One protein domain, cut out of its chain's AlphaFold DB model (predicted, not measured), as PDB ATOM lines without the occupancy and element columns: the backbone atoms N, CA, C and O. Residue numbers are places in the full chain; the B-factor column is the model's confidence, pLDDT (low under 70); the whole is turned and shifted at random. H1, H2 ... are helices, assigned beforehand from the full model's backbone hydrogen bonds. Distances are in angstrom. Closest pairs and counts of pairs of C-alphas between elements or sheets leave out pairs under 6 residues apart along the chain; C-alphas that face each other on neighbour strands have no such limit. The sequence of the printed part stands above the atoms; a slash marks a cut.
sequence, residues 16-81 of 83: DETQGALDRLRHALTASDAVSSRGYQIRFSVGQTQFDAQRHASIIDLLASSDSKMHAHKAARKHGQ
ATOM      1  N   ASP A  16     -10.695 -15.823  24.688       86.25
ATOM      2  CA  ASP A  16     -10.032 -15.716  25.990       86.25
ATOM      3  C   ASP A  16      -8.588 -16.237  25.933       86.25
ATOM      4  O   ASP A  16      -7.660 -15.572  26.402       86.25
ATOM      5  N   GLU A  17      -8.356 -17.376  25.272       88.06
ATOM      6  CA  GLU A  17      -7.015 -17.933  25.063       88.06
ATOM      7  C   GLU A  17      -6.165 -17.018  24.177       88.06
ATOM      8  O   GLU A  17      -4.977 -16.803  24.446       88.06
ATOM      9  N   THR A  18      -6.782 -16.434  23.145       88.94
ATOM     10  CA  THR A  18      -6.125 -15.450  22.278       88.94
ATOM     11  C   THR A  18      -5.687 -14.236  23.090       88.94
ATOM     12  O   THR A  18      -4.530 -13.819  23.002       88.94
ATOM     13  N   GLN A  19      -6.565 -13.700  23.939       88.06
ATOM     14  CA  GLN A  19      -6.239 -12.557  24.783       88.06
ATOM     15  C   GLN A  19      -5.111 -12.884  25.774       88.06
ATOM     16  O   GLN A  19      -4.158 -12.110  25.892       88.06
ATOM     17  N   GLY A  20      -5.142 -14.063  26.402       91.69
ATOM     18  CA  GLY A  20      -4.078 -14.523  27.297       91.69
ATOM     19  C   GLY A  20      -2.713 -14.641  26.605       91.69
ATOM     20  O   GLY A  20      -1.687 -14.241  27.163       91.69
ATOM     21  N   ALA A  21      -2.678 -15.133  25.364       90.38
ATOM     22  CA  ALA A  21      -1.454 -15.178  24.565       90.38
ATOM     23  C   ALA A  21      -0.917 -13.770  24.244       90.38
ATOM     24  O   ALA A  21       0.291 -13.526  24.342       90.38
ATOM     25  N   LEU A  22      -1.803 -12.825  23.914       91.62
ATOM     26  CA  LEU A  22      -1.427 -11.436  23.643       91.62
ATOM     27  C   LEU A  22      -0.898 -10.722  24.884       91.62
ATOM     28  O   LEU A  22       0.086  -9.985  24.794       91.62
ATOM     29  N   ASP A  23      -1.504 -10.955  26.042       92.75
ATOM     30  CA  ASP A  23      -1.049 -10.350  27.289       92.75
ATOM     31  C   ASP A  23       0.315 -10.903  27.700       92.75
ATOM     32  O   ASP A  23       1.192 -10.131  28.089       92.75
ATOM     33  N   ARG A  24       0.570 -12.201  27.503       93.88
ATOM     34  CA  ARG A  24       1.914 -12.776  27.681       93.88
ATOM     35  C   ARG A  24       2.954 -12.123  26.772       93.88
ATOM     36  O   ARG A  24       4.054 -11.821  27.233       93.88
ATOM     37  N   LEU A  25       2.616 -11.886  25.504       93.19
ATOM     38  CA  LEU A  25       3.516 -11.218  24.562       93.19
ATOM     39  C   LEU A  25       3.808  -9.771  24.990       93.19
ATOM     40  O   LEU A  25       4.964  -9.349  24.962       93.19
ATOM     41  N   ARG A  26       2.789  -9.028  25.446       91.44
ATOM     42  CA  ARG A  26       2.966  -7.675  26.001       91.44
ATOM     43  C   ARG A  26       3.920  -7.677  27.189       91.44
ATOM     44  O   ARG A  26       4.869  -6.902  27.191       91.44
ATOM     45  N   HIS A  27       3.712  -8.575  28.151       92.69
ATOM     46  CA  HIS A  27       4.568  -8.671  29.335       92.69
ATOM     47  C   HIS A  27       6.021  -8.996  28.973       92.69
ATOM     48  O   HIS A  27       6.936  -8.371  29.509       92.69
ATOM     49  N   ALA A  28       6.246  -9.924  28.039       91.31
ATOM     50  CA  ALA A  28       7.591 -10.266  27.581       91.31
ATOM     51  C   ALA A  28       8.305  -9.067  26.930       91.31
ATOM     52  O   ALA A  28       9.483  -8.830  27.199       91.31
ATOM     53  N   LEU A  29       7.587  -8.277  26.125       89.88
ATOM     54  CA  LEU A  29       8.132  -7.064  25.512       89.88
ATOM     55  C   LEU A  29       8.437  -5.985  26.553       89.88
ATOM     56  O   LEU A  29       9.532  -5.434  26.538       89.88
ATOM     57  N   THR A  30       7.535  -5.738  27.507       88.06
ATOM     58  CA  THR A  30       7.776  -4.779  28.597       88.06
ATOM     59  C   THR A  30       8.982  -5.172  29.452       88.06
ATOM     60  O   THR A  30       9.799  -4.315  29.788       88.06
ATOM     61  N   ALA A  31       9.139  -6.460  29.770       88.81
ATOM     62  CA  ALA A  31      10.306  -6.953  30.500       88.81
ATOM     63  C   ALA A  31      11.603  -6.774  29.693       88.81
ATOM     64  O   ALA A  31      12.617  -6.344  30.237       88.81
ATOM     65  N   SER A  32      11.569  -7.047  28.385       86.00
ATOM     66  CA  SER A  32      12.710  -6.824  27.490       86.00
ATOM     67  C   SER A  32      13.082  -5.342  27.378       86.00
ATOM     68  O   SER A  32      14.269  -5.010  27.388       86.00
ATOM     69  N   ASP A  33      12.094  -4.451  27.288       84.81
ATOM     70  CA  ASP A  33      12.309  -3.000  27.251       84.81
ATOM     71  C   ASP A  33      12.955  -2.505  28.553       84.81
ATOM     72  O   ASP A  33      13.879  -1.700  28.500       84.81
ATOM     73  N   ALA A  34      12.551  -3.037  29.713       80.31
ATOM     74  CA  ALA A  34      13.117  -2.663  31.013       80.31
ATOM     75  C   ALA A  34      14.596  -3.064  31.188       80.31
ATOM     76  O   ALA A  34      15.332  -2.406  31.921       80.31
ATOM     77  N   VAL A  35      15.036  -4.136  30.523       82.94
ATOM     78  CA  VAL A  35      16.428  -4.626  30.569       82.94
ATOM     79  C   VAL A  35      17.273  -4.050  29.420       82.94
ATOM     80  O   VAL A  35      18.502  -4.113  29.441       82.94
ATOM     81  N   SER A  36      16.639  -3.465  28.403       79.81
ATOM     82  CA  SER A  36      17.326  -2.930  27.230       79.81
ATOM     83  C   SER A  36      17.807  -1.500  27.451       79.81
ATOM     84  O   SER A  36      17.024  -0.608  27.741       79.81
ATOM     85  N   SER A  37      19.075  -1.222  27.146       77.69
ATOM     86  CA  SER A  37      19.619   0.146  27.041       77.69
ATOM     87  C   SER A  37      19.232   0.860  25.734       77.69
ATOM     88  O   SER A  37      19.848   1.851  25.337       77.69
ATOM     89  N   ARG A  38      18.224   0.346  25.024       77.88
ATOM     90  CA  ARG A  38      17.737   0.918  23.768       77.88
ATOM     91  C   ARG A  38      16.935   2.177  24.099       77.88
ATOM     92  O   ARG A  38      16.013   2.124  24.899       77.88
ATOM     93  N   GLY A  39      17.259   3.308  23.470       84.12
ATOM     94  CA  GLY A  39      16.586   4.600  23.692       84.12
ATOM     95  C   GLY A  39      15.141   4.688  23.172       84.12
ATOM     96  O   GLY A  39      14.657   5.785  22.908       84.12
ATOM     97  N   TYR A  40      14.468   3.555  22.960       81.81
ATOM     98  CA  TYR A  40      13.099   3.462  22.460       81.81
ATOM     99  C   TYR A  40      12.392   2.228  23.034       81.81
ATOM    100  O   TYR A  40      13.031   1.232  23.357       81.81
ATOM    101  N   GLN A  41      11.062   2.299  23.109       82.94
ATOM    102  CA  GLN A  41      10.191   1.194  23.521       82.94
ATOM    103  C   GLN A  41       9.574   0.516  22.301       82.94
ATOM    104  O   GLN A  41       9.114   1.198  21.374       82.94
ATOM    105  N   ILE A  42       9.519  -0.815  22.304       86.00
ATOM    106  CA  ILE A  42       8.885  -1.568  21.221       86.00
ATOM    107  C   ILE A  42       7.376  -1.612  21.473       86.00
ATOM    108  O   ILE A  42       6.897  -2.069  22.506       86.00
ATOM    109  N   ARG A  43       6.594  -1.152  20.493       86.19
ATOM    110  CA  ARG A  43       5.126  -1.208  20.527       86.19
ATOM    111  C   ARG A  43       4.615  -1.956  19.311       86.19
ATOM    112  O   ARG A  43       5.126  -1.768  18.213       86.19
ATOM    113  N   PHE A  44       3.561  -2.741  19.498       87.12
ATOM    114  CA  PHE A  44       2.921  -3.491  18.423       87.12
ATOM    115  C   PHE A  44       1.410  -3.256  18.409       87.12
ATOM    116  O   PHE A  44       0.810  -2.813  19.390       87.12
ATOM    117  N   SER A  45       0.796  -3.503  17.256       85.31
ATOM    118  CA  SER A  45      -0.657  -3.502  17.071       85.31
ATOM    119  C   SER A  45      -1.078  -4.882  16.589       85.31
ATOM    120  O   SER A  45      -0.342  -5.509  15.835       85.31
ATOM    121  N   VAL A  46      -2.248  -5.345  17.022       87.19
ATOM    122  CA  VAL A  46      -2.737  -6.694  16.726       87.19
ATOM    123  C   VAL A  46      -4.079  -6.592  16.025       87.19
ATOM    124  O   VAL A  46      -4.978  -5.912  16.516       87.19
ATOM    125  N   GLY A  47      -4.209  -7.273  14.890       83.44
ATOM    126  CA  GLY A  47      -5.500  -7.649  14.326       83.44
ATOM    127  C   GLY A  47      -5.780  -9.106  14.678       83.44
ATOM    128  O   GLY A  47      -4.908  -9.947  14.489       83.44
ATOM    129  N   GLN A  48      -6.974  -9.396  15.191       84.31
ATOM    130  CA  GLN A  48      -7.405 -10.764  15.474       84.31
ATOM    131  C   GLN A  48      -8.650 -11.123  14.664       84.31
ATOM    132  O   GLN A  48      -9.568 -10.308  14.496       84.31
ATOM    133  N   THR A  49      -8.689 -12.358  14.177       84.81
ATOM    134  CA  THR A  49      -9.856 -12.932  13.510       84.81
ATOM    135  C   THR A  49     -10.049 -14.348  14.017       84.81
ATOM    136  O   THR A  49      -9.185 -15.198  13.827       84.81
ATOM    137  N   GLN A  50     -11.192 -14.588  14.657       85.25
ATOM    138  CA  GLN A  50     -11.626 -15.933  15.006       85.25
ATOM    139  C   GLN A  50     -11.966 -16.693  13.721       85.25
ATOM    140  O   GLN A  50     -12.568 -16.123  12.802       85.25
ATOM    141  N   PHE A  51     -11.610 -17.975  13.664       82.25
ATOM    142  CA  PHE A  51     -12.085 -18.845  12.599       82.25
ATOM    143  C   PHE A  51     -13.619 -18.927  12.618       82.25
ATOM    144  O   PHE A  51     -14.256 -18.939  13.667       82.25
ATOM    145  N   ASP A  52     -14.198 -18.978  11.426       81.88
ATOM    146  CA  ASP A  52     -15.635 -19.007  11.163       81.88
ATOM    147  C   ASP A  52     -15.797 -19.910   9.945       81.88
ATOM    148  O   ASP A  52     -15.384 -19.537   8.847       81.88
ATOM    149  N   ALA A  53     -16.337 -21.109  10.154       80.44
ATOM    150  CA  ALA A  53     -16.404 -22.147   9.130       80.44
ATOM    151  C   ALA A  53     -17.282 -21.759   7.929       80.44
ATOM    152  O   ALA A  53     -17.137 -22.344   6.859       80.44
ATOM    153  N   GLN A  54     -18.179 -20.776   8.080       83.50
ATOM    154  CA  GLN A  54     -19.003 -20.290   6.971       83.50
ATOM    155  C   GLN A  54     -18.288 -19.250   6.109       83.50
ATOM    156  O   GLN A  54     -18.691 -19.015   4.971       83.50
ATOM    157  N   ARG A  55     -17.247 -18.606   6.643       75.62
ATOM    158  CA  ARG A  55     -16.529 -17.510   5.975       75.62
ATOM    159  C   ARG A  55     -15.101 -17.858   5.587       75.62
ATOM    160  O   ARG A  55     -14.541 -17.204   4.715       75.62
ATOM    161  N   HIS A  56     -14.514 -18.857   6.229       82.44
ATOM    162  CA  HIS A  56     -13.127 -19.242   6.036       82.44
ATOM    163  C   HIS A  56     -13.079 -20.710   5.600       82.44
ATOM    164  O   HIS A  56     -13.145 -21.619   6.424       82.44
ATOM    165  N   ALA A  57     -12.982 -20.942   4.289       80.31
ATOM    166  CA  ALA A  57     -12.839 -22.286   3.728       80.31
ATOM    167  C   ALA A  57     -11.391 -22.797   3.835       80.31
ATOM    168  O   ALA A  57     -11.136 -23.999   3.758       80.31
ATOM    169  N   SER A  58     -10.438 -21.885   4.033       80.50
ATOM    170  CA  SER A  58      -9.021 -22.182   4.187       80.50
ATOM    171  C   SER A  58      -8.325 -21.220   5.156       80.50
ATOM    172  O   SER A  58      -8.825 -20.142   5.485       80.50
ATOM    173  N   ILE A  59      -7.112 -21.587   5.578       75.12
ATOM    174  CA  ILE A  59      -6.224 -20.707   6.357       75.12
ATOM    175  C   ILE A  59      -5.869 -19.443   5.556       75.12
ATOM    176  O   ILE A  59      -5.731 -18.374   6.140       75.12
ATOM    177  N   ILE A  60      -5.775 -19.537   4.224       78.31
ATOM    178  CA  ILE A  60      -5.515 -18.384   3.349       78.31
ATOM    179  C   ILE A  60      -6.641 -17.347   3.487       78.31
ATOM    180  O   ILE A  60      -6.357 -16.159   3.636       78.31
ATOM    181  N   ASP A  61      -7.903 -17.782   3.530       74.75
ATOM    182  CA  ASP A  61      -9.060 -16.883   3.677       74.75
ATOM    183  C   ASP A  61      -9.079 -16.197   5.051       74.75
ATOM    184  O   ASP A  61      -9.383 -15.007   5.171       74.75
ATOM    185  N   LEU A  62      -8.694 -16.931   6.098       78.38
ATOM    186  CA  LEU A  62      -8.552 -16.395   7.451       78.38
ATOM    187  C   LEU A  62      -7.451 -15.323   7.531       78.38
ATOM    188  O   LEU A  62      -7.623 -14.280   8.174       78.38
ATOM    189  N   LEU A  63      -6.325 -15.565   6.856       76.81
ATOM    190  CA  LEU A  63      -5.218 -14.617   6.767       76.81
ATOM    191  C   LEU A  63      -5.626 -13.362   5.993       76.81
ATOM    192  O   LEU A  63      -5.408 -12.260   6.488       76.81
ATOM    193  N   ALA A  64      -6.286 -13.510   4.843       75.25
ATOM    194  CA  ALA A  64      -6.766 -12.386   4.039       75.25
ATOM    195  C   ALA A  64      -7.785 -11.508   4.795       75.25
ATOM    196  O   ALA A  64      -7.729 -10.275   4.731       75.25
ATOM    197  N   SER A  65      -8.682 -12.129   5.571       71.69
ATOM    198  CA  SER A  65      -9.633 -11.433   6.452       71.69
ATOM    199  C   SER A  65      -8.922 -10.637   7.555       71.69
ATOM    200  O   SER A  65      -9.278  -9.492   7.853       71.69
ATOM    201  N   SER A  66      -7.862 -11.208   8.129       72.12
ATOM    202  CA  SER A  66      -7.048 -10.557   9.165       72.12
ATOM    203  C   SER A  66      -6.216  -9.399   8.614       72.12
ATOM    204  O   SER A  66      -6.177  -8.326   9.222       72.12
ATOM    205  N   ASP A  67      -5.618  -9.578   7.439       71.88
ATOM    206  CA  ASP A  67      -4.816  -8.562   6.756       71.88
ATOM    207  C   ASP A  67      -5.673  -7.352   6.353       71.88
ATOM    208  O   ASP A  67      -5.313  -6.202   6.611       71.88
ATOM    209  N   SER A  68      -6.890  -7.603   5.856       69.69
ATOM    210  CA  SER A  68      -7.869  -6.555   5.533       69.69
ATOM    211  C   SER A  68      -8.237  -5.704   6.757       69.69
ATOM    212  O   SER A  68      -8.271  -4.472   6.681       69.69
ATOM    213  N   LYS A  69      -8.457  -6.335   7.920       69.88
ATOM    214  CA  LYS A  69      -8.728  -5.620   9.182       69.88
ATOM    215  C   LYS A  69      -7.521  -4.816   9.658       69.88
ATOM    216  O   LYS A  69      -7.683  -3.685  10.120       69.88
ATOM    217  N   MET A  70      -6.314  -5.366   9.531       70.25
ATOM    218  CA  MET A  70      -5.081  -4.656   9.869       70.25
ATOM    219  C   MET A  70      -4.897  -3.417   8.981       70.25
ATOM    220  O   MET A  70      -4.605  -2.334   9.498       70.25
ATOM    221  N   HIS A  71      -5.113  -3.546   7.671       64.62
ATOM    222  CA  HIS A  71      -5.046  -2.430   6.730       64.62
ATOM    223  C   HIS A  71      -6.072  -1.339   7.052       64.62
ATOM    224  O   HIS A  71      -5.710  -0.159   7.092       64.62
ATOM    225  N   ALA A  72      -7.314  -1.715   7.371       65.38
ATOM    226  CA  ALA A  72      -8.346  -0.774   7.805       65.38
ATOM    227  C   ALA A  72      -7.940  -0.029   9.092       65.38
ATOM    228  O   ALA A  72      -8.073   1.193   9.179       65.38
ATOM    229  N   HIS A  73      -7.364  -0.736  10.069       61.59
ATOM    230  CA  HIS A  73      -6.905  -0.137  11.322       61.59
ATOM    231  C   HIS A  73      -5.704   0.809  11.120       61.59
ATOM    232  O   HIS A  73      -5.666   1.902  11.693       61.59
ATOM    233  N   LYS A  74      -4.747   0.450  10.249       62.00
ATOM    234  CA  LYS A  74      -3.636   1.333   9.840       62.00
ATOM    235  C   LYS A  74      -4.153   2.592   9.119       62.00
ATOM    236  O   LYS A  74      -3.660   3.689   9.386       62.00
ATOM    237  N   ALA A  75      -5.160   2.465   8.251       61.12
ATOM    238  CA  ALA A  75      -5.759   3.587   7.521       61.12
ATOM    239  C   ALA A  75      -6.534   4.556   8.435       61.12
ATOM    240  O   ALA A  75      -6.402   5.776   8.289       61.12
ATOM    241  N   ALA A  76      -7.277   4.030   9.413       61.38
ATOM    242  CA  ALA A  76      -8.009   4.828  10.397       61.38
ATOM    243  C   ALA A  76      -7.065   5.641  11.303       61.38
ATOM    244  O   ALA A  76      -7.309   6.820  11.566       61.38
ATOM    245  N   ARG A  77      -5.934   5.055  11.723       59.59
ATOM    246  CA  ARG A  77      -4.930   5.751  12.550       59.59
ATOM    247  C   ARG A  77      -4.174   6.853  11.803       59.59
ATOM    248  O   ARG A  77      -3.778   7.825  12.437       59.59
ATOM    249  N   LYS A  78      -4.009   6.740  10.479       55.84
ATOM    250  CA  LYS A  78      -3.437   7.814   9.641       55.84
ATOM    251  C   LYS A  78      -4.391   9.001   9.456       55.84
ATOM    252  O   LYS A  78      -3.926  10.132   9.431       55.84
ATOM    253  N   HIS A  79      -5.705   8.770   9.376       49.38
ATOM    254  CA  HIS A  79      -6.692   9.852   9.228       49.38
ATOM    255  C   HIS A  79      -6.978  10.616  10.532       49.38
ATOM    256  O   HIS A  79      -7.385  11.772  10.483       49.38
ATOM    257  N   GLY A  80      -6.736  10.013  11.699       46.56
ATOM    258  CA  GLY A  80      -6.915  10.673  12.999       46.56
ATOM    259  C   GLY A  80      -5.803  11.650  13.408       46.56
ATOM    260  O   GLY A  80      -5.972  12.358  14.391       46.56
ATOM    261  N   GLN A  81      -4.676  11.700  12.686       44.00
ATOM    262  CA  GLN A  81      -3.552  12.617  12.963       44.00
ATOM    263  C   GLN A  81      -3.584  13.903  12.120       44.00
ATOM    264  O   GLN A  81      -2.680  14.725  12.224       44.00
TER     265      GLN A  81
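AT A GLANCE: This is residues 16 to 81 of the 83 residues of the protein "Diguanylate cyclase" of Caballeronia catudaia (UniProt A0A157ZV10). Two long single helices are held apart, and a long, extended strip of chain, residues 36 to 58, folds back from the end of H1 and passes between them before it turns into H2. The arrangement is open, and the bend at residues 34 to 40 and the tail at residues 75 to 81 stick out. The printed part has 66 residues with two named helices, H1 then H2, and no named strand; the class is all helix. The whole is loose, with a radius of gyration of the C-alphas of 15.6 A, and spans 47 by 32 by 18 A.

HOW THE PARTS SIT: Start with H1, residues 16 to 35, and then look along the link to H2, residues 59 to 79. H1 and H2 are apart, with no C-alpha of the one within 8 A of the other. In both helices every O i to N i+4 pair is within hydrogen-bond range.

IN THESE COORDINATES: Find C-alpha 16 of Asp 16 at (-10.032, -15.716, 25.990); from there H1 runs 29.1 A to C-alpha 35 at (16.428, -4.626, 30.569). Pick up H2 at C-alpha 59 of Ile 59, at (-6.224, -20.707, 6.357), and trace it over 30.7 A to C-alpha 79 at (-6.692, 9.852, 9.228).

THE WHOLE: Look for the two C-alphas farthest apart at Ser 37 and Gln 54, 48.1 A from each other. The printed part has no cut, and the link from H1 to H2, 23 residues, is long. In the B-factor column the mean pLDDT of the printed part is 78.7, and you will find values under 70 at residues 68 to 69 and 71 to 81.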